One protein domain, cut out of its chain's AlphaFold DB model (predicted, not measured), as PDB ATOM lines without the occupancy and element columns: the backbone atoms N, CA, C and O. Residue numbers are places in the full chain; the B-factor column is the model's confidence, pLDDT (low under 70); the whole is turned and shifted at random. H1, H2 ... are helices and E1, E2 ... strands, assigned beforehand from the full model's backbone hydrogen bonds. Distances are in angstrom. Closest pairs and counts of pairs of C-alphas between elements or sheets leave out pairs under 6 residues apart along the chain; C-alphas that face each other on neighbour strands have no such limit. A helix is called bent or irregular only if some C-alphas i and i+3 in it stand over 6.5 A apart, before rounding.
ATOM      1  N   GLU A 614     -11.084 -28.564 -13.075       65.44
ATOM      2  CA  GLU A 614     -12.537 -28.731 -12.959       65.44
ATOM      3  C   GLU A 614     -13.235 -27.425 -12.579       65.44
ATOM      4  O   GLU A 614     -14.318 -27.138 -13.083       65.44
ATOM      5  N   SER A 615     -12.619 -26.616 -11.719       66.25
ATOM      6  CA  SER A 615     -13.135 -25.308 -11.316       66.25
ATOM      7  C   SER A 615     -13.162 -24.340 -12.494       66.25
ATOM      8  O   SER A 615     -14.165 -23.661 -12.691       66.25
ATOM      9  N   ARG A 616     -12.108 -24.312 -13.327       76.38
ATOM     10  CA  ARG A 616     -12.112 -23.530 -14.575       76.38
ATOM     11  C   ARG A 616     -13.176 -24.031 -15.543       76.38
ATOM     12  O   ARG A 616     -13.931 -23.215 -16.060       76.38
ATOM     13  N   LEU A 617     -13.295 -25.344 -15.743       74.12
ATOM     14  CA  LEU A 617     -14.305 -25.920 -16.634       74.12
ATOM     15  C   LEU A 617     -15.737 -25.573 -16.184       74.12
ATOM     16  O   LEU A 617     -16.550 -25.185 -17.012       74.12
ATOM     17  N   LYS A 618     -16.018 -25.597 -14.873       74.31
ATOM     18  CA  LYS A 618     -17.314 -25.198 -14.284       74.31
ATOM     19  C   LYS A 618     -17.705 -23.731 -14.531       74.31
ATOM     20  O   LYS A 618     -18.877 -23.409 -14.376       74.31
ATOM     21  N   THR A 619     -16.775 -22.846 -14.912       75.12
ATOM     22  CA  THR A 619     -17.125 -21.454 -15.279       75.12
ATOM     23  C   THR A 619     -17.838 -21.352 -16.623       75.12
ATOM     24  O   THR A 619     -18.568 -20.392 -16.859       75.12
ATOM     25  N   PHE A 620     -17.663 -22.344 -17.496       71.31
ATOM     26  CA  PHE A 620     -18.351 -22.434 -18.776       71.31
ATOM     27  C   PHE A 620     -19.710 -23.111 -18.560       71.31
ATOM     28  O   PHE A 620     -19.829 -24.334 -18.576       71.31
ATOM     29  N   ASN A 621     -20.726 -22.289 -18.302       62.72
ATOM     30  CA  ASN A 621     -22.125 -22.705 -18.225       62.72
ATOM     31  C   ASN A 621     -22.798 -22.658 -19.615       62.72
ATOM     32  O   ASN A 621     -22.135 -22.453 -20.632       62.72
ATOM     33  N   GLU A 622     -24.124 -22.810 -19.656       53.31
ATOM     34  CA  GLU A 622     -24.948 -22.812 -20.881       53.31
ATOM     35  C   GLU A 622     -24.821 -21.532 -21.741       53.31
ATOM     36  O   GLU A 622     -25.229 -21.524 -22.898       53.31
ATOM     37  N   ASN A 623     -24.191 -20.469 -21.224       54.28
ATOM     38  CA  ASN A 623     -23.994 -19.198 -21.924       54.28
ATOM     39  C   ASN A 623     -22.685 -19.123 -22.747       54.28
ATOM     40  O   ASN A 623     -22.320 -18.032 -23.193       54.28
ATOM     41  N   TRP A 624     -21.945 -20.226 -22.932       75.25
ATOM     42  CA  TRP A 624     -20.826 -20.294 -23.887       75.25
ATOM     43  C   TRP A 624     -21.306 -20.792 -25.257       75.25
ATOM     44  O   TRP A 624     -21.611 -21.970 -25.423       75.25
ATOM     45  N   SER A 625     -21.337 -19.904 -26.253       63.47
ATOM     46  CA  SER A 625     -21.959 -20.169 -27.561       63.47
ATOM     47  C   SER A 625     -20.995 -20.404 -28.736       63.47
ATOM     48  O   SER A 625     -21.457 -20.565 -29.866       63.47
ATOM     49  N   LEU A 626     -19.673 -20.467 -28.518       64.25
ATOM     50  CA  LEU A 626     -18.741 -20.891 -29.574       64.25
ATOM     51  C   LEU A 626     -18.745 -22.415 -29.708       64.25
ATOM     52  O   LEU A 626     -18.267 -23.125 -28.829       64.25
ATOM     53  N   THR A 627     -19.244 -22.909 -30.839       61.59
ATOM     54  CA  THR A 627     -19.314 -24.345 -31.158       61.59
ATOM     55  C   THR A 627     -18.007 -24.919 -31.712       61.59
ATOM     56  O   THR A 627     -17.828 -26.132 -31.689       61.59
ATOM     57  N   PHE A 628     -17.095 -24.068 -32.197       62.25
ATOM     58  CA  PHE A 628     -15.828 -24.470 -32.828       62.25
ATOM     59  C   PHE A 628     -14.596 -24.389 -31.904       62.25
ATOM     60  O   PHE A 628     -13.513 -24.782 -32.322       62.25
ATOM     61  N   ILE A 629     -14.742 -23.900 -30.664       67.94
ATOM     62  CA  ILE A 629     -13.740 -24.078 -29.598       67.94
ATOM     63  C   ILE A 629     -14.475 -24.449 -28.318       67.94
ATOM     64  O   ILE A 629     -15.313 -23.688 -27.821       67.94
ATOM     65  N   SER A 630     -14.153 -25.616 -27.772       70.19
ATOM     66  CA  SER A 630     -14.855 -26.141 -26.610       70.19
ATOM     67  C   SER A 630     -14.468 -25.414 -25.308       70.19
ATOM     68  O   SER A 630     -13.311 -25.020 -25.112       70.19
ATOM     69  N   PRO A 631     -15.399 -25.331 -24.337       69.25
ATOM     70  CA  PRO A 631     -15.093 -25.046 -22.934       69.25
ATOM     71  C   PRO A 631     -13.904 -25.831 -22.368       69.25
ATOM     72  O   PRO A 631     -13.139 -25.326 -21.546       69.25
ATOM     73  N   PHE A 632     -13.747 -27.075 -22.826       64.44
ATOM     74  CA  PHE A 632     -12.682 -27.973 -22.412       64.44
ATOM     75  C   PHE A 632     -11.304 -27.481 -22.875       64.44
ATOM     76  O   PHE A 632     -10.401 -27.341 -22.050       64.44
ATOM     77  N   GLU A 633     -11.153 -27.141 -24.157       65.75
ATOM     78  CA  GLU A 633      -9.904 -26.612 -24.725       65.75
ATOM     79  C   GLU A 633      -9.517 -25.270 -24.089       65.75
ATOM     80  O   GLU A 633      -8.347 -25.046 -23.767       65.75
ATOM     81  N   MET A 634     -10.500 -24.409 -23.801       75.75
ATOM     82  CA  MET A 634     -10.283 -23.165 -23.056       75.75
ATOM     83  C   MET A 634      -9.776 -23.431 -21.626       75.75
ATOM     84  O   MET A 634      -8.745 -22.887 -21.213       75.75
ATOM     85  N   ALA A 635     -10.449 -24.309 -20.873       73.88
ATOM     86  CA  ALA A 635     -10.048 -24.681 -19.514       73.88
ATOM     87  C   ALA A 635      -8.674 -25.376 -19.472       73.88
ATOM     88  O   ALA A 635      -7.882 -25.143 -18.545       73.88
ATOM     89  N   GLN A 636      -8.356 -26.182 -20.491       69.00
ATOM     90  CA  GLN A 636      -7.069 -26.856 -20.668       69.00
ATOM     91  C   GLN A 636      -5.951 -25.875 -21.039       69.00
ATOM     92  O   GLN A 636      -4.828 -26.046 -20.572       69.00
ATOM     93  N   ALA A 637      -6.238 -24.812 -21.791       74.44
ATOM     94  CA  ALA A 637      -5.294 -23.722 -22.042       74.44
ATOM     95  C   ALA A 637      -5.095 -22.780 -20.834       74.44
ATOM     96  O   ALA A 637      -4.290 -21.849 -20.901       74.44
ATOM     97  N   GLY A 638      -5.772 -23.040 -19.709       78.44
ATOM     98  CA  GLY A 638      -5.626 -22.293 -18.458       78.44
ATOM     99  C   GLY A 638      -6.587 -21.110 -18.316       78.44
ATOM    100  O   GLY A 638      -6.374 -20.272 -17.436       78.44
ATOM    101  N   PHE A 639      -7.619 -21.027 -19.160       84.38
ATOM    102  CA  PHE A 639      -8.633 -19.974 -19.136       84.38
ATOM    103  C   PHE A 639      -9.877 -20.355 -18.321       84.38
ATOM    104  O   PHE A 639     -10.247 -21.521 -18.230       84.38
ATOM    105  N   ALA A 640     -10.530 -19.349 -17.745       84.19
ATOM    106  CA  ALA A 640     -11.867 -19.412 -17.163       84.19
ATOM    107  C   ALA A 640     -12.786 -18.424 -17.903       84.19
ATOM    108  O   ALA A 640     -12.328 -17.352 -18.312       84.19
ATOM    109  N   TYR A 641     -14.058 -18.772 -18.085       82.25
ATOM    110  CA  TYR A 641     -15.058 -17.899 -18.697       82.25
ATOM    111  C   TYR A 641     -15.502 -16.811 -17.717       82.25
ATOM    112  O   TYR A 641     -15.709 -17.080 -16.537       82.25
ATOM    113  N   LEU A 642     -15.662 -15.578 -18.207       77.06
ATOM    114  CA  LEU A 642     -16.141 -14.451 -17.395       77.06
ATOM    115  C   LEU A 642     -17.663 -14.235 -17.479       77.06
ATOM    116  O   LEU A 642     -18.152 -13.210 -17.017       77.06
ATOM    117  N   GLY A 643     -18.418 -15.158 -18.085       65.81
ATOM    118  CA  GLY A 643     -19.880 -15.064 -18.191       65.81
ATOM    119  C   GLY A 643     -20.402 -14.062 -19.231       65.81
ATOM    120  O   GLY A 643     -21.610 -13.861 -19.315       65.81
ATOM    121  N   VAL A 644     -19.522 -13.432 -20.022       68.12
ATOM    122  CA  VAL A 644     -19.881 -12.394 -21.005       68.12
ATOM    123  C   VAL A 644     -19.328 -12.732 -22.397       68.12
ATOM    124  O   VAL A 644     -18.113 -12.751 -22.612       68.12
ATOM    125  N   LYS A 645     -20.228 -12.933 -23.370       74.94
ATOM    126  CA  LYS A 645     -19.937 -13.243 -24.788       74.94
ATOM    127  C   LYS A 645     -18.975 -14.435 -24.957       74.94
ATOM    128  O   LYS A 645     -19.367 -15.581 -24.786       74.94
ATOM    129  N   HIS A 646     -17.724 -14.168 -25.326       76.00
ATOM    130  CA  HIS A 646     -16.660 -15.166 -25.512       76.00
ATOM    131  C   HIS A 646     -15.394 -14.783 -24.721       76.00
ATOM    132  O   HIS A 646     -14.289 -15.234 -25.026       76.00
ATOM    133  N   LEU A 647     -15.543 -13.886 -23.738       75.62
ATOM    134  CA  LEU A 647     -14.444 -13.323 -22.963       75.62
ATOM    135  C   LEU A 647     -13.985 -14.312 -21.888       75.62
ATOM    136  O   LEU A 647     -14.716 -14.627 -20.947       75.62
ATOM    137  N   VAL A 648     -12.737 -14.752 -22.004       81.31
ATOM    138  CA  VAL A 648     -12.086 -15.659 -21.056       81.31
ATOM    139  C   VAL A 648     -10.837 -15.016 -20.453       81.31
ATOM    140  O   VAL A 648     -10.232 -14.119 -21.046       81.31
ATOM    141  N   ARG A 649     -10.429 -15.466 -19.263       81.38
ATOM    142  CA  ARG A 649      -9.277 -14.945 -18.508       81.38
ATOM    143  C   ARG A 649      -8.405 -16.077 -17.989       81.38
ATOM    144  O   ARG A 649      -8.918 -17.018 -17.394       81.38
ATOM    145  N   CYS A 650      -7.090 -15.990 -18.170       81.12
ATOM    146  CA  CYS A 650      -6.193 -16.988 -17.585       81.12
ATOM    147  C   CYS A 650      -6.111 -16.805 -16.064       81.12
ATOM    148  O   CYS A 650      -5.861 -15.694 -15.591       81.12
ATOM    149  N   SER A 651      -6.254 -17.884 -15.288       66.19
ATOM    150  CA  SER A 651      -6.151 -17.814 -13.823       66.19
ATOM    151  C   SER A 651      -4.760 -17.372 -13.347       66.19
ATOM    152  O   SER A 651      -4.668 -16.644 -12.360       66.19
ATOM    153  N   THR A 652      -3.688 -17.713 -14.075       73.94
ATOM    154  CA  THR A 652      -2.301 -17.417 -13.675       73.94
ATOM    155  C   THR A 652      -1.765 -16.086 -14.211       73.94
ATOM    156  O   THR A 652      -1.371 -15.232 -13.421       73.94
ATOM    157  N   CYS A 653      -1.722 -15.874 -15.534       75.44
ATOM    158  CA  CYS A 653      -1.163 -14.639 -16.114       75.44
ATOM    159  C   CYS A 653      -2.180 -13.496 -16.243       75.44
ATOM    160  O   CYS A 653      -1.805 -12.392 -16.628       75.44
ATOM    161  N   LYS A 654      -3.459 -13.756 -15.933       79.38
ATOM    162  CA  LYS A 654      -4.572 -12.793 -15.968       79.38
ATOM    163  C   LYS A 654      -4.868 -12.164 -17.341       79.38
ATOM    164  O   LYS A 654      -5.755 -11.306 -17.408       79.38
ATOM    165  N   ILE A 655      -4.217 -12.622 -18.420       80.75
ATOM    166  CA  ILE A 655      -4.536 -12.218 -19.798       80.75
ATOM    167  C   ILE A 655      -6.010 -12.505 -20.096       80.75
ATOM    168  O   ILE A 655      -6.532 -13.547 -19.691       80.75
ATOM    169  N   ARG A 656      -6.674 -11.564 -20.769       80.88
ATOM    170  CA  ARG A 656      -8.064 -11.672 -21.218       80.88
ATOM    171  C   ARG A 656      -8.093 -11.776 -22.741       80.88
ATOM    172  O   ARG A 656      -7.403 -11.003 -23.398       80.88
ATOM    173  N   LEU A 657      -8.878 -12.707 -23.276       79.88
ATOM    174  CA  LEU A 657      -9.064 -12.934 -24.714       79.88
ATOM    175  C   LEU A 657     -10.559 -13.097 -25.013       79.88
ATOM    176  O   LEU A 657     -11.265 -13.762 -24.257       79.88
ATOM    177  N   SER A 658     -11.043 -12.491 -26.097       78.06
ATOM    178  CA  SER A 658     -12.456 -12.538 -26.519       78.06
ATOM    179  C   SER A 658     -12.660 -12.751 -28.018       78.06
ATOM    180  O   SER A 658     -13.769 -13.067 -28.443       78.06
ATOM    181  N   THR A 659     -11.615 -12.567 -28.824       73.81
ATOM    182  CA  THR A 659     -11.642 -12.717 -30.279       73.81
ATOM    183  C   THR A 659     -11.094 -14.084 -30.660       73.81
ATOM    184  O   THR A 659      -9.899 -14.320 -30.503       73.81
ATOM    185  N   TRP A 660     -11.967 -14.949 -31.169       77.50
ATOM    186  CA  TRP A 660     -11.667 -16.336 -31.521       77.50
ATOM    187  C   TRP A 660     -12.158 -16.637 -32.938       77.50
ATOM    188  O   TRP A 660     -13.237 -16.188 -33.331       77.50
ATOM    189  N   ARG A 661     -11.369 -17.385 -33.706       76.06
ATOM    190  CA  ARG A 661     -11.634 -17.791 -35.091       76.06
ATOM    191  C   ARG A 661     -11.671 -19.313 -35.205       76.06
ATOM    192  O   ARG A 661     -11.120 -20.028 -34.374       76.06
ATOM    193  N   ASN A 662     -12.323 -19.813 -36.250       67.25
ATOM    194  CA  ASN A 662     -12.334 -21.244 -36.534       67.25
ATOM    195  C   ASN A 662     -10.903 -21.726 -36.850       67.25
ATOM    196  O   ASN A 662     -10.256 -21.153 -37.726       67.25
ATOM    197  N   GLY A 663     -10.420 -22.740 -36.124       62.16
ATOM    198  CA  GLY A 663      -9.033 -23.226 -36.180       62.16
ATOM    199  C   GLY A 663      -8.055 -22.589 -35.176       62.16
ATOM    200  O   GLY A 663      -6.884 -22.961 -35.159       62.16
ATOM    201  N   ASP A 664      -8.493 -21.656 -34.323       69.62
ATOM    202  CA  ASP A 664      -7.641 -21.088 -33.268       69.62
ATOM    203  C   ASP A 664      -7.376 -22.111 -32.146       69.62
ATOM    204  O   ASP A 664      -8.295 -22.496 -31.424       69.62
ATOM    205  N   ASN A 665      -6.113 -22.488 -31.912       73.31
ATOM    206  CA  ASN A 665      -5.731 -23.309 -30.755       73.31
ATOM    207  C   ASN A 665      -5.486 -22.425 -29.507       73.31
ATOM    208  O   ASN A 665      -4.502 -21.668 -29.483       73.31
ATOM    209  N   PRO A 666      -6.298 -22.524 -28.429       77.06
ATOM    210  CA  PRO A 666      -6.189 -21.614 -27.286       77.06
ATOM    211  C   PRO A 666      -4.867 -21.718 -26.520       77.06
ATOM    212  O   PRO A 666      -4.399 -20.720 -25.970       77.06
ATOM    213  N   LEU A 667      -4.233 -22.896 -26.492       77.88
ATOM    214  CA  LEU A 667      -2.951 -23.094 -25.813       77.88
ATOM    215  C   LEU A 667      -1.796 -22.484 -26.620       77.88
ATOM    216  O   LEU A 667      -0.908 -21.865 -26.030       77.88
ATOM    217  N   CYS A 668      -1.832 -22.595 -27.953       73.31
ATOM    218  CA  CYS A 668      -0.860 -21.955 -28.845       73.31
ATOM    219  C   CYS A 668      -0.975 -20.429 -28.804       73.31
ATOM    220  O   CYS A 668       0.040 -19.755 -28.647       73.31
ATOM    221  N   ILE A 669      -2.192 -19.876 -28.850       73.94
ATOM    222  CA  ILE A 669      -2.431 -18.424 -28.745       73.94
ATOM    223  C   ILE A 669      -2.004 -17.897 -27.371       73.94
ATOM    224  O   ILE A 669      -1.333 -16.870 -27.264       73.94
ATOM    225  N   HIS A 670      -2.315 -18.622 -26.295       80.88
ATOM    226  CA  HIS A 670      -1.825 -18.267 -24.966       80.88
ATOM    227  C   HIS A 670      -0.286 -18.284 -24.921       80.88
ATOM    228  O   HIS A 670       0.315 -17.360 -24.368       80.88
ATOM    229  N   PHE A 671       0.368 -19.280 -25.528       77.62
ATOM    230  CA  PHE A 671       1.829 -19.348 -25.580       77.62
ATOM    231  C   PHE A 671       2.465 -18.286 -26.480       77.62
ATOM    232  O   PHE A 671       3.499 -17.741 -26.101       77.62
ATOM    233  N   SER A 672       1.864 -17.917 -27.611       71.25
ATOM    234  CA  SER A 672       2.412 -16.868 -28.478       71.25
ATOM    235  C   SER A 672       2.384 -15.492 -27.803       71.25
ATOM    236  O   SER A 672       3.350 -14.739 -27.923       71.25
ATOM    237  N   ILE A 673       1.340 -15.188 -27.018       70.94
ATOM    238  CA  ILE A 673       1.188 -13.881 -26.358       70.94
ATOM    239  C   ILE A 673       1.868 -13.835 -24.977       70.94
ATOM    240  O   ILE A 673       2.550 -12.863 -24.651       70.94
ATOM    241  N   ALA A 674       1.705 -14.867 -24.140       73.38
ATOM    242  CA  ALA A 674       2.230 -14.878 -22.768       73.38
ATOM    243  C   ALA A 674       3.564 -15.634 -22.611       73.38
ATOM    244  O   ALA A 674       4.272 -15.415 -21.625       73.38
ATOM    245  N   THR A 675       3.949 -16.473 -23.580       71.19
ATOM    246  CA  THR A 675       5.200 -17.259 -23.613       71.19
ATOM    247  C   THR A 675       5.493 -17.978 -22.284       71.19
ATOM    248  O   THR A 675       4.585 -18.493 -21.629       71.19
ATOM    249  N   ASN A 676       6.750 -18.018 -21.837       60.88
ATOM    250  CA  ASN A 676       7.143 -18.614 -20.557       60.88
ATOM    251  C   ASN A 676       6.887 -17.699 -19.336       60.88
ATOM    252  O   ASN A 676       7.239 -18.069 -18.213       60.88
ATOM    253  N   ARG A 677       6.272 -16.518 -19.530       59.72
ATOM    254  CA  ARG A 677       5.963 -15.552 -18.455       59.72
ATOM    255  C   ARG A 677       4.705 -15.927 -17.666       59.72
ATOM    256  O   ARG A 677       4.530 -15.474 -16.538       59.72
ATOM    257  N   CYS A 678       3.839 -16.767 -18.231       72.50
ATOM    258  CA  CYS A 678       2.720 -17.373 -17.515       72.50
ATOM    259  C   CYS A 678       3.195 -18.607 -16.733       72.50
ATOM    260  O   CYS A 678       3.756 -19.525 -17.327       72.50
ATOM    261  N   GLY A 679       2.935 -18.664 -15.420       62.78
ATOM    262  CA  GLY A 679       3.312 -19.812 -14.579       62.78
ATOM    263  C   GLY A 679       2.727 -21.137 -15.079       62.78
ATOM    264  O   GLY A 679       3.463 -22.105 -15.236       62.78
ATOM    265  N   PHE A 680       1.445 -21.136 -15.459       74.38
ATOM    266  CA  PHE A 680       0.767 -22.291 -16.052       74.38
ATOM    267  C   PHE A 680       1.447 -22.778 -17.344       74.38
ATOM    268  O   PHE A 680       1.708 -23.971 -17.501       74.38
ATOM    269  N   LEU A 681       1.793 -21.864 -18.259       71.12
ATOM    270  CA  LEU A 681       2.506 -22.234 -19.488       71.12
ATOM    271  C   LEU A 681       3.930 -22.702 -19.203       71.12
ATOM    272  O   LEU A 681       4.391 -23.640 -19.845       71.12
ATOM    273  N   ARG A 682       4.623 -22.096 -18.236       65.44
ATOM    274  CA  ARG A 682       5.956 -22.537 -17.822       65.44
ATOM    275  C   ARG A 682       5.911 -23.974 -17.301       65.44
ATOM    276  O   ARG A 682       6.701 -24.791 -17.753       65.44
ATOM    277  N   GLU A 683       4.981 -24.304 -16.413       62.44
ATOM    278  CA  GLU A 683       4.821 -25.666 -15.886       62.44
ATOM    279  C   GLU A 683       4.416 -26.664 -16.982       62.44
ATOM    280  O   GLU A 683       5.043 -27.716 -17.121       62.44
ATOM    281  N   SER A 684       3.448 -26.301 -17.829       63.81
ATOM    282  CA  SER A 684       2.995 -27.132 -18.950       63.81
ATOM    283  C   SER A 684       4.128 -27.416 -19.953       63.81
ATOM    284  O   SER A 684       4.453 -28.578 -20.227       63.81
ATOM    285  N   MET A 685       4.805 -26.368 -20.437       75.25
ATOM    286  CA  MET A 685       5.821 -26.450 -21.496       75.25
ATOM    287  C   MET A 685       7.182 -26.972 -21.026       75.25
ATOM    288  O   MET A 685       7.997 -27.349 -21.867       75.25
ATOM    289  N   MET A 686       7.450 -27.066 -19.719       61.16
ATOM    290  CA  MET A 686       8.630 -27.783 -19.204       61.16
ATOM    291  C   MET A 686       8.567 -29.284 -19.534       61.16
ATOM    292  O   MET A 686       9.594 -29.910 -19.819       61.16
ATOM    293  N   THR A 687       7.366 -29.866 -19.568       53.47
ATOM    294  CA  THR A 687       7.170 -31.274 -19.936       53.47
ATOM    295  C   THR A 687       7.135 -31.449 -21.458       53.47
ATOM    296  O   THR A 687       6.515 -30.662 -22.169       53.47
ATOM    297  N   SER A 688       7.721 -32.530 -21.987       53.06
ATOM    298  CA  SER A 688       7.521 -32.906 -23.402       53.06
ATOM    299  C   SER A 688       6.044 -33.137 -23.736       53.06
ATOM    300  O   SER A 688       5.644 -33.033 -24.892       53.06
ATOM    301  N   ARG A 689       5.224 -33.421 -22.718       53.31
ATOM    302  CA  ARG A 689       3.799 -33.679 -22.856       53.31
ATOM    303  C   ARG A 689       2.978 -32.413 -23.118       53.31
ATOM    304  O   ARG A 689       2.247 -32.383 -24.101       53.31
ATOM    305  N   GLY A 690       3.124 -31.377 -22.292       57.03
ATOM    306  CA  GLY A 690       2.433 -30.098 -22.486       57.03
ATOM    307  C   GLY A 690       2.848 -29.405 -23.783       57.03
ATOM    308  O   GLY A 690       2.000 -28.845 -24.470       57.03
ATOM    309  N   ARG A 691       4.115 -29.567 -24.195       78.31
ATOM    310  CA  ARG A 691       4.577 -29.148 -25.527       78.31
ATOM    311  C   ARG A 691       3.878 -29.895 -26.658       78.31
ATOM    312  O   ARG A 691       3.398 -29.256 -27.586       78.31
ATOM    313  N   MET A 692       3.758 -31.223 -26.576       75.25
ATOM    314  CA  MET A 692       3.097 -32.028 -27.613       75.25
ATOM    315  C   MET A 692       1.631 -31.619 -27.842       75.25
ATOM    316  O   MET A 692       1.166 -31.685 -28.974       75.25
ATOM    317  N   ASN A 693       0.929 -31.134 -26.812       67.00
ATOM    318  CA  ASN A 693      -0.453 -30.646 -26.931       67.00
ATOM    319  C   ASN A 693      -0.603 -29.391 -27.815       67.00
ATOM    320  O   ASN A 693      -1.722 -29.052 -28.174       67.00
ATOM    321  N   THR A 694       0.487 -28.702 -28.167       72.31
ATOM    322  CA  THR A 694       0.428 -27.564 -29.106       72.31
ATOM    323  C   THR A 694       0.375 -27.992 -30.572       72.31
ATOM    324  O   THR A 694      -0.067 -27.222 -31.407       72.31
ATOM    325  N   PHE A 695       0.765 -29.226 -30.903       75.62
ATOM    326  CA  PHE A 695       0.918 -29.720 -32.281       75.62
ATOM    327  C   PHE A 695      -0.357 -30.375 -32.857       75.62
ATOM    328  O   PHE A 695      -0.259 -31.313 -33.646       75.62
ATOM    329  N   GLN A 696      -1.545 -29.935 -32.435       67.19
ATOM    330  CA  GLN A 696      -2.824 -30.534 -32.850       67.19
ATOM    331  C   GLN A 696      -3.040 -30.434 -34.372       67.19
ATOM    332  O   GLN A 696      -3.402 -31.424 -34.999       67.19
ATOM    333  N   ASP A 697      -2.674 -29.290 -34.958       69.12
ATOM    334  CA  ASP A 697      -2.862 -28.955 -36.378       69.12
ATOM    335  C   ASP A 697      -1.514 -28.779 -37.111       69.12
ATOM    336  O   ASP A 697      -1.320 -27.874 -37.922       69.12
ATOM    337  N   TRP A 698      -0.522 -29.603 -36.755       81.81
ATOM    338  CA  TRP A 698       0.840 -29.526 -37.294       81.81
ATOM    339  C   TRP A 698       0.906 -29.990 -38.768       81.81
ATOM    340  O   TRP A 698       0.628 -31.162 -39.036       81.81
ATOM    341  N   PRO A 699       1.314 -29.136 -39.731       77.38
ATOM    342  CA  PRO A 699       1.182 -29.451 -41.157       77.38
ATOM    343  C   PRO A 699       2.296 -30.348 -41.728       77.38
ATOM    344  O   PRO A 699       2.143 -30.885 -42.827       77.38
ATOM    345  N   VAL A 700       3.423 -30.526 -41.027       78.00
ATOM    346  CA  VAL A 700       4.581 -31.272 -41.553       78.00
ATOM    347  C   VAL A 700       4.461 -32.763 -41.233       78.00
ATOM    348  O   VAL A 700       4.792 -33.221 -40.140       78.00
ATOM    349  N   THR A 701       4.020 -33.550 -42.213       73.69
ATOM    350  CA  THR A 701       3.677 -34.974 -42.033       73.69
ATOM    351  C   THR A 701       4.869 -35.908 -41.794       73.69
ATOM    352  O   THR A 701       4.697 -36.976 -41.206       73.69
ATOM    353  N   PHE A 702       6.079 -35.535 -42.225       75.75
ATOM    354  CA  PHE A 702       7.282 -36.364 -42.063       75.75
ATOM    355  C   PHE A 702       7.994 -36.167 -40.713       75.75
ATOM    356  O   PHE A 702       8.663 -37.093 -40.249       75.75
ATOM    357  N   LEU A 703       7.803 -35.024 -40.040       70.00
ATOM    358  CA  LEU A 703       8.310 -34.784 -38.687       70.00
ATOM    359  C   LEU A 703       7.212 -34.989 -37.648       70.00
ATOM    360  O   LEU A 703       6.235 -34.247 -37.575       70.00
ATOM    361  N   LYS A 704       7.392 -35.998 -36.794       76.94
ATOM    362  CA  LYS A 704       6.395 -36.365 -35.785       76.94
ATOM    363  C   LYS A 704       6.365 -35.328 -34.651       76.94
ATOM    364  O   LYS A 704       7.396 -35.134 -34.001       76.94
ATOM    365  N   PRO A 705       5.189 -34.788 -34.275       69.69
ATOM    366  CA  PRO A 705       5.012 -33.906 -33.115       69.69
ATOM    367  C   PRO A 705       5.686 -34.360 -31.813       69.69
ATOM    368  O   PRO A 705       6.184 -33.547 -31.036       69.69
ATOM    369  N   ARG A 706       5.735 -35.678 -31.572       65.62
ATOM    370  CA  ARG A 706       6.406 -36.278 -30.408       65.62
ATOM    371  C   ARG A 706       7.902 -35.955 -30.375       65.62
ATOM    372  O   ARG A 706       8.439 -35.710 -29.297       65.62
ATOM    373  N   ASP A 707       8.560 -35.960 -31.527       69.38
ATOM    374  CA  ASP A 707      10.006 -35.795 -31.638       69.38
ATOM    375  C   ASP A 707      10.387 -34.306 -31.648       69.38
ATOM    376  O   ASP A 707      11.342 -33.926 -30.968       69.38
ATOM    377  N   MET A 708       9.540 -33.447 -32.235       78.88
ATOM    378  CA  MET A 708       9.575 -31.986 -32.040       78.88
ATOM    379  C   MET A 708       9.490 -31.627 -30.546       78.88
ATOM    380  O   MET A 708      10.361 -30.958 -29.982       78.88
ATOM    381  N   ALA A 709       8.470 -32.146 -29.856       73.88
ATOM    382  CA  ALA A 709       8.244 -31.877 -28.443       73.88
ATOM    383  C   ALA A 709       9.364 -32.444 -27.550       73.88
ATOM    384  O   ALA A 709       9.803 -31.767 -26.613       73.88
ATOM    385  N   LYS A 710       9.886 -33.648 -27.842       68.38
ATOM    386  CA  LYS A 710      11.085 -34.207 -27.182       68.38
ATOM    387  C   LYS A 710      12.315 -33.318 -27.378       68.38
ATOM    388  O   LYS A 710      13.063 -33.137 -26.420       68.38
ATOM    389  N   ALA A 711      12.501 -32.743 -28.567       74.81
ATOM    390  CA  ALA A 711      13.612 -31.845 -28.859       74.81
ATOM    391  C   ALA A 711      13.519 -30.480 -28.158       74.81
ATOM    392  O   ALA A 711      14.504 -29.750 -28.136       74.81
ATOM    393  N   GLY A 712      12.390 -30.164 -27.518       78.25
ATOM    394  CA  GLY A 712      12.193 -28.916 -26.776       78.25
ATOM    395  C   GLY A 712      11.319 -27.897 -27.502       78.25
ATOM    396  O   GLY A 712      11.223 -26.759 -27.051       78.25
ATOM    397  N   PHE A 713      10.658 -28.281 -28.591       87.69
ATOM    398  CA  PHE A 713       9.836 -27.363 -29.368       87.69
ATOM    399  C   PHE A 713       8.371 -27.326 -28.939       87.69
ATOM    400  O   PHE A 713       7.813 -28.323 -28.485       87.69
ATOM    401  N   VAL A 714       7.776 -26.150 -29.111       83.62
ATOM    402  CA  VAL A 714       6.360 -25.809 -28.953       83.62
ATOM    403  C   VAL A 714       5.879 -25.319 -30.318       83.62
ATOM    404  O   VAL A 714       6.551 -24.479 -30.917       83.62
ATOM    405  N   TYR A 715       4.760 -25.822 -30.834       86.12
ATOM    406  CA  TYR A 715       4.207 -25.307 -32.086       86.12
ATOM    407  C   TYR A 715       3.597 -23.921 -31.853       86.12
ATOM    408  O   TYR A 715       2.953 -23.678 -30.833       86.12
ATOM    409  N   THR A 716       3.824 -22.998 -32.787       76.81
ATOM    410  CA  THR A 716       3.301 -21.626 -32.691       76.81
ATOM    411  C   THR A 716       1.854 -21.499 -33.173       76.81
ATOM    412  O   THR A 716       1.211 -20.492 -32.881       76.81
ATOM    413  N   GLY A 717       1.337 -22.500 -33.898       71.62
ATOM    414  CA  GLY A 717       0.047 -22.433 -34.592       71.62
ATOM    415  C   GLY A 717       0.109 -21.783 -35.981       71.62
ATOM    416  O   GLY A 717      -0.931 -21.625 -36.610       71.62
ATOM    417  N   VAL A 718       1.296 -21.391 -36.468       75.25
ATOM    418  CA  VAL A 718       1.466 -20.691 -37.752       75.25
ATOM    419  C   VAL A 718       2.455 -21.436 -38.651       75.25
ATOM    420  O   VAL A 718       3.644 -21.510 -38.345       75.25
ATOM    421  N   GLY A 719       1.980 -21.935 -39.796       81.19
ATOM    422  CA  GLY A 719       2.817 -22.632 -40.781       81.19
ATOM    423  C   GLY A 719       3.519 -23.854 -40.182       81.19
ATOM    424  O   GLY A 719       2.921 -24.616 -39.438       81.19
ATOM    425  N   ASP A 720       4.802 -24.036 -40.467       86.06
ATOM    426  CA  ASP A 720       5.655 -25.043 -39.826       86.06
ATOM    427  C   ASP A 720       6.545 -24.451 -38.712       86.06
ATOM    428  O   ASP A 720       7.528 -25.063 -38.288       86.06
ATOM    429  N   LYS A 721       6.202 -23.259 -38.201       85.38
ATOM    430  CA  LYS A 721       7.023 -22.546 -37.217       85.38
ATOM    431  C   LYS A 721       6.875 -23.140 -35.822       85.38
ATOM    432  O   LYS A 721       5.789 -23.123 -35.228       85.38
ATOM    433  N   VAL A 722       7.986 -23.571 -35.238       87.81
ATOM    434  CA  VAL A 722       8.068 -24.015 -33.841       87.81
ATOM    435  C   VAL A 722       9.042 -23.155 -33.044       87.81
ATOM    436  O   VAL A 722       9.965 -22.569 -33.595       87.81
ATOM    437  N   LYS A 723       8.856 -23.091 -31.725       85.06
ATOM    438  CA  LYS A 723       9.662 -22.272 -30.815       85.06
ATOM    439  C   LYS A 723      10.187 -23.107 -29.658       85.06
ATOM    440  O   LYS A 723       9.439 -23.886 -29.065       85.06
ATOM    441  N   CYS A 724      11.462 -22.981 -29.309       87.12
ATOM    442  CA  CYS A 724      12.009 -23.718 -28.170       87.12
ATOM    443  C   CYS A 724      11.484 -23.152 -26.842       87.12
ATOM    444  O   CYS A 724      11.612 -21.959 -26.592       87.12
ATOM    445  N   PHE A 725      10.974 -23.985 -25.927       79.00
ATOM    446  CA  PHE A 725      10.469 -23.491 -24.628       79.00
ATOM    447  C   PHE A 725      11.559 -22.881 -23.719       79.00
ATOM    448  O   PHE A 725      11.233 -22.192 -22.751       79.00
ATOM    449  N   THR A 726      12.838 -23.175 -23.991       76.94
ATOM    450  CA  THR A 726      13.986 -22.771 -23.160       76.94
ATOM    451  C   THR A 726      14.756 -21.584 -23.740       76.94
ATOM    452  O   THR A 726      14.871 -20.576 -23.051       76.94
ATOM    453  N   CYS A 727      15.290 -21.677 -24.967       79.00
ATOM    454  CA  CYS A 727      15.990 -20.546 -25.596       79.00
ATOM    455  C   CYS A 727      15.044 -19.547 -26.273       79.00
ATOM    456  O   CYS A 727      15.469 -18.435 -26.544       79.00
ATOM    457  N   LEU A 728      13.776 -19.911 -26.507       79.81
ATOM    458  CA  LEU A 728      12.794 -19.099 -27.238       79.81
ATOM    459  C   LEU A 728      13.182 -18.778 -28.693       79.81
ATOM    460  O   LEU A 728      12.513 -17.956 -29.310       79.81
ATOM    461  N   GLU A 729      14.180 -19.455 -29.261       84.88
ATOM    462  CA  GLU A 729      14.483 -19.377 -30.694       84.88
ATOM    463  C   GLU A 729      13.401 -20.079 -31.528       84.88
ATOM    464  O   GLU A 729      12.810 -21.076 -31.085       84.88
ATOM    465  N   GLU A 730      13.136 -19.537 -32.718       86.38
ATOM    466  CA  GLU A 730      12.146 -20.033 -33.680       86.38
ATOM    467  C   GLU A 730      12.811 -20.801 -34.826       86.38
ATOM    468  O   GLU A 730      13.890 -20.443 -35.288       86.38
ATOM    469  N   PHE A 731      12.150 -21.871 -35.264       88.94
ATOM    470  CA  PHE A 731      12.628 -22.821 -36.264       88.94
ATOM    471  C   PHE A 731      11.498 -23.108 -37.256       88.94
ATOM    472  O   PHE A 731      10.380 -23.435 -36.842       88.94
ATOM    473  N   ASP A 732      11.789 -22.995 -38.546       87.62
ATOM    474  CA  ASP A 732      10.870 -23.245 -39.656       87.62
ATOM    475  C   ASP A 732      11.622 -23.765 -40.890       87.62
ATOM    476  O   ASP A 732      12.846 -23.880 -40.857       87.62
ATOM    477  N   ARG A 733      10.883 -24.098 -41.956       85.50
ATOM    478  CA  ARG A 733      11.384 -24.676 -43.218       85.50
ATOM    479  C   ARG A 733      12.078 -26.022 -43.033       85.50
ATOM    480  O   ARG A 733      13.185 -26.234 -43.514       85.50
ATOM    481  N   TRP A 734      11.395 -26.926 -42.346       86.88
ATOM    482  CA  TRP A 734      11.905 -28.264 -42.062       86.88
ATOM    483  C   TRP A 734      12.070 -29.113 -43.328       86.88
ATOM    484  O   TRP A 734      11.124 -29.256 -44.105       86.88
ATOM    485  N   ASP A 735      13.225 -29.751 -43.481       83.81
ATOM    486  CA  ASP A 735      13.530 -30.700 -44.548       83.81
ATOM    487  C   ASP A 735      13.312 -32.159 -44.110       83.81
ATOM    488  O   ASP A 735      13.366 -32.530 -42.935       83.81
ATOM    489  N   LYS A 736      13.081 -33.050 -45.084       75.50
ATOM    490  CA  LYS A 736      12.725 -34.463 -44.829       75.50
ATOM    491  C   LYS A 736      13.806 -35.268 -44.085       75.50
ATOM    492  O   LYS A 736      13.497 -36.316 -43.515       75.50
ATOM    493  N   ASN A 737      15.051 -34.801 -44.118       77.62
ATOM    494  CA  ASN A 737      16.197 -35.449 -43.478       77.62
ATOM    495  C   ASN A 737      16.540 -34.844 -42.106       77.62
ATOM    496  O   ASN A 737      17.408 -35.381 -41.415       77.62
ATOM    497  N   ASP A 738      15.874 -33.759 -41.709       79.25
ATOM    498  CA  ASP A 738      16.182 -33.052 -40.473       79.25
ATOM    499  C   ASP A 738      15.825 -33.892 -39.254       79.25
ATOM    500  O   ASP A 738      14.834 -34.629 -39.217       79.25
ATOM    501  N   THR A 739      16.611 -33.731 -38.192       79.62
ATOM    502  CA  THR A 739      16.239 -34.254 -36.878       79.62
ATOM    503  C   THR A 739      15.977 -33.078 -35.946       79.62
ATOM    504  O   THR A 739      16.851 -32.224 -35.809       79.62
ATOM    505  N   PRO A 740      14.835 -33.016 -35.234       81.50
ATOM    506  CA  PRO A 740      14.493 -31.822 -34.457       81.50
ATOM    507  C   PRO A 740      15.540 -31.466 -33.393       81.50
ATOM    508  O   PRO A 740      15.836 -30.300 -33.162       81.50
ATOM    509  N   MET A 741      16.163 -32.467 -32.764       81.12
ATOM    510  CA  MET A 741      17.277 -32.220 -31.844       81.12
ATOM    511  C   MET A 741      18.577 -31.864 -32.581       81.12
ATOM    512  O   MET A 741      19.321 -31.048 -32.055       81.12
ATOM    513  N   GLY A 742      18.855 -32.423 -33.765       73.69
ATOM    514  CA  GLY A 742      20.019 -32.046 -34.577       73.69
ATOM    515  C   GLY A 742      19.986 -30.566 -34.944       73.69
ATOM    516  O   GLY A 742      20.900 -29.835 -34.578       73.69
ATOM    517  N   GLU A 743      18.869 -30.096 -35.496       84.00
ATOM    518  CA  GLU A 743      18.700 -28.687 -35.864       84.00
ATOM    519  C   GLU A 743      18.755 -27.774 -34.638       84.00
ATOM    520  O   GLU A 743      19.463 -26.765 -34.630       84.00
ATOM    521  N   HIS A 744      18.135 -28.185 -33.527       87.00
ATOM    522  CA  HIS A 744      18.266 -27.471 -32.258       87.00
ATOM    523  C   HIS A 744      19.727 -27.406 -31.762       87.00
ATOM    524  O   HIS A 744      20.140 -26.385 -31.211       87.00
ATOM    525  N   MET A 745      20.536 -28.455 -31.974       82.81
ATOM    526  CA  MET A 745      21.970 -28.449 -31.660       82.81
ATOM    527  C   MET A 745      22.811 -27.611 -32.622       82.81
ATOM    528  O   MET A 745      23.837 -27.094 -32.176       82.81
ATOM    529  N   ASN A 746      22.408 -27.513 -33.889       79.88
ATOM    530  CA  ASN A 746      23.106 -26.776 -34.938       79.88
ATOM    531  C   ASN A 746      22.892 -25.265 -34.754       79.88
ATOM    532  O   ASN A 746      23.853 -24.531 -34.525       79.88
ATOM    533  N   TYR A 747      21.633 -24.816 -34.736       77.12
ATOM    534  CA  TYR A 747      21.275 -23.394 -34.656       77.12
ATOM    535  C   TYR A 747      21.273 -22.827 -33.229       77.12
ATOM    536  O   TYR A 747      21.567 -21.652 -33.033       77.12
ATOM    537  N   SER A 748      20.988 -23.635 -32.200       82.00
ATOM    538  CA  SER A 748      21.023 -23.191 -30.793       82.00
ATOM    539  C   SER A 748      21.874 -24.114 -29.924       82.00
ATOM    540  O   SER A 748      21.463 -24.570 -28.855       82.00
ATOM    541  N   SER A 749      23.114 -24.348 -30.356       75.69
ATOM    542  CA  SER A 749      24.107 -25.188 -29.669       75.69
ATOM    543  C   SER A 749      24.323 -24.859 -28.180       75.69
ATOM    544  O   SER A 749      24.673 -25.763 -27.414       75.69
ATOM    545  N   GLN A 750      24.084 -23.597 -27.792       75.00
ATOM    546  CA  GLN A 750      24.189 -23.043 -26.435       75.00
ATOM    547  C   GLN A 750      22.854 -22.991 -25.666       75.00
ATOM    548  O   GLN A 750      22.809 -22.515 -24.530       75.00
ATOM    549  N   CYS A 751      21.750 -23.472 -26.243       79.75
ATOM    550  CA  CYS A 751      20.472 -23.557 -25.543       79.75
ATOM    551  C   CYS A 751      20.638 -24.404 -24.264       79.75
ATOM    552  O   CYS A 751      21.143 -25.527 -24.349       79.75
ATOM    553  N   PRO A 752      20.187 -23.946 -23.078       68.50
ATOM    554  CA  PRO A 752      20.319 -24.718 -21.840       68.50
ATOM    555  C   PRO A 752      19.710 -26.128 -21.931       68.50
ATOM    556  O   PRO A 752      20.240 -27.069 -21.338       68.50
ATOM    557  N   PHE A 753      18.654 -26.304 -22.737       72.69
ATOM    558  CA  PHE A 753      18.080 -27.616 -23.043       72.69
ATOM    559  C   PHE A 753      19.074 -28.507 -23.806       72.69
ATOM    560  O   PHE A 753      19.360 -29.622 -23.364       72.69
ATOM    561  N   VAL A 754      19.678 -27.991 -24.882       74.31
ATOM    562  CA  VAL A 754      20.713 -28.671 -25.684       74.31
ATOM    563  C   VAL A 754      21.961 -28.990 -24.859       74.31
ATOM    564  O   VAL A 754      22.452 -30.117 -24.913       74.31
ATOM    565  N   ILE A 755      22.457 -28.053 -24.046       63.53
ATOM    566  CA  ILE A 755      23.614 -28.283 -23.165       63.53
ATOM    567  C   ILE A 755      23.303 -29.408 -22.164       63.53
ATOM    568  O   ILE A 755      24.128 -30.302 -21.960       63.53
ATOM    569  N   SER A 756      22.103 -29.410 -21.569       55.22
ATOM    570  CA  SER A 756      21.675 -30.478 -20.655       55.22
ATOM    571  C   SER A 756      21.569 -31.841 -21.351       55.22
ATOM    572  O   SER A 756      21.928 -32.862 -20.763       55.22
ATOM    573  N   TYR A 757      21.150 -31.860 -22.620       61.69
ATOM    574  CA  TYR A 757      21.085 -33.059 -23.448       61.69
ATOM    575  C   TYR A 757      22.497 -33.581 -23.757       61.69
ATOM    576  O   TYR A 757      22.793 -34.731 -23.444       61.69
ATOM    577  N   LYS A 758      23.407 -32.734 -24.264       55.03
ATOM    578  CA  LYS A 758      24.814 -33.094 -24.541       55.03
ATOM    579  C   LYS A 758      25.519 -33.667 -23.299       55.03
ATOM    580  O   LYS A 758      26.180 -34.697 -23.387       55.03
ATOM    581  N   ARG A 759      25.307 -33.072 -22.114       49.81
ATOM    582  CA  ARG A 759      25.864 -33.572 -20.839       49.81
ATOM    583  C   ARG A 759      25.349 -34.957 -20.428       49.81
ATOM    584  O   ARG A 759      26.085 -35.682 -19.769       49.81
ATOM    585  N   LYS A 760      24.128 -35.350 -20.816       42.84
ATOM    586  CA  LYS A 760      23.587 -36.693 -20.526       42.84
ATOM    587  C   LYS A 760      24.189 -37.803 -21.390       42.84
ATOM    588  O   LYS A 760      24.169 -38.948 -20.958       42.84
ATOM    589  N   PHE A 761      24.719 -37.489 -22.575       42.06
ATOM    590  CA  PHE A 761      25.261 -38.502 -23.493       42.06
ATOM    591  C   PHE A 761      26.788 -38.677 -23.418       42.06
ATOM    592  O   PHE A 761      27.282 -39.695 -23.890       42.06
ATOM    593  N   ASN A 762      27.529 -37.776 -22.766       38.25
ATOM    594  CA  ASN A 762      29.002 -37.799 -22.747       38.25
ATOM    595  C   ASN A 762      29.640 -38.351 -21.449       38.25
ATOM    596  O   ASN A 762      30.791 -38.025 -21.170       38.25
ATOM    597  N   ASN A 763      28.935 -39.154 -20.640       33.09
ATOM    598  CA  ASN A 763      29.464 -39.649 -19.356       33.09
ATOM    599  C   ASN A 763      29.486 -41.199 -19.286       33.09
ATOM    600  O   ASN A 763      28.414 -41.804 -19.202       33.09
ATOM    601  N   PRO A 764      30.663 -41.859 -19.325       37.25
ATOM    602  CA  PRO A 764      30.777 -43.318 -19.370       37.25
ATOM    603  C   PRO A 764      30.997 -43.932 -17.975       37.25
ATOM    604  O   PRO A 764      32.126 -44.210 -17.578       37.25
ATOM    605  N   SER A 765      29.924 -44.130 -17.200       32.66
ATOM    606  CA  SER A 765      29.885 -45.075 -16.056       32.66
ATOM    607  C   SER A 765      28.475 -45.179 -15.458       32.66
ATOM    608  O   SER A 765      28.103 -44.455 -14.536       32.66
ATOM    609  N   GLY A 766      27.677 -46.107 -15.988       32.41
ATOM    610  CA  GLY A 766      26.514 -46.677 -15.297       32.41
ATOM    611  C   GLY A 766      26.848 -48.073 -14.743       32.41
ATOM    612  O   GLY A 766      27.852 -48.653 -15.160       32.41
TER     613      GLY A 766
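Overview. This is residues 614 to 766 of the 1078 residues of an uncharacterized protein of Aphis glycines (UniProt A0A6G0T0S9). Two small lobes stand in a row, each built of a short two-strand hairpin with short helices packed on it and long loops around, E1 and E2 with H1 and H2 in one lobe, E3 and E4 with H5 and H6 in the other. H3 bridges the lobes, H4 leads from it into the second, and H7 and H8 extend the far end, where residues 759 to 766 stick out as a free tail. The printed part has 153 residues, with eight named helices and four named strands in the order H1 H2 E1 E2 H3 H4 H5 H6 E3 E4 H7 H8; both sheets are antiparallel pairs, E1 - E2 and E3 - E4. The class is mostly helix, though under half of the residues are in named elements. The whole is compact, with a radius of gyration of the C-alphas of 17.3 A, yet elongated, spanning 58 by 31 by 24 A.

Arrangement. H1, residues 614 to 617, touches H2, residues 631 to 636, closest at the C-alphas of Leu 617 and Ala 635, 5.3 A apart. E1, residues 639 to 641, and E2, residues 648 to 650, form an antiparallel hairpin, with N 640 and O 649 2.9 A apart, within hydrogen-bond range. H3, residues 666 to 677, touches H2 with residues 666 to 667 alone, at a shallow tilt of 30 degrees, the same way; the closest C-alphas, of Met 634 and Pro 666, are 6.1 A apart. H3 and H4, residues 679 to 686, touch only at the corner, with the C-alphas of Asn 676 and Arg 682 closest at 4.9 A. H4 and H5, residues 688 to 692, only just touch, and only at the corner, with 3 pairs of C-alphas within 8 A, the closest being those of Ser 684 and Gly 690 at 4.6 A. H5 touches H6, residues 705 to 711, closest at the C-alphas of Ser 688 and Ala 709, 5.2 A apart. E3, residues 713 to 715, and E4, residues 722 to 724, form the second hairpin, with N 714 and O 723 2.8 A apart, within hydrogen-bond range. H7, residues 740 to 747, touches H6 at a steep tilt of 45 degrees, with the C-alphas of Ala 711 and Met 741 closest at 4.7 A. H8, residues 752 to 761, only just touches H7, with 3 pairs of C-alphas within 8 A, the closest being those of Met 745 and Val 754 at 6.1 A. Every O i to N i+4 pair is within hydrogen-bond range in H2, H4, H5, H6, H7 and H8, against 6 of 8 in H3, while H1 is too short for such a pair.

Along the chain. H1 begins at C-alpha 614, (-12.537, -28.731, -12.959). H3 is 16.2 A long and irregular, with C-alphas 673 and 676 9.6 A apart. H8, 14.7 A long, ends at C-alpha 761, (25.261, -38.502, -23.493).

Size, cuts and confidence. The C-alphas of Asn 623 and Ser 765, the two farthest apart, are 60.1 A from each other. The printed part has no cut; the links H1 to H2, E2 to H3, H5 to H6 and E4 to H7 are long. Mean pLDDT of the printed part is 72.0, with 51 residues under 70, among them 755 to 766.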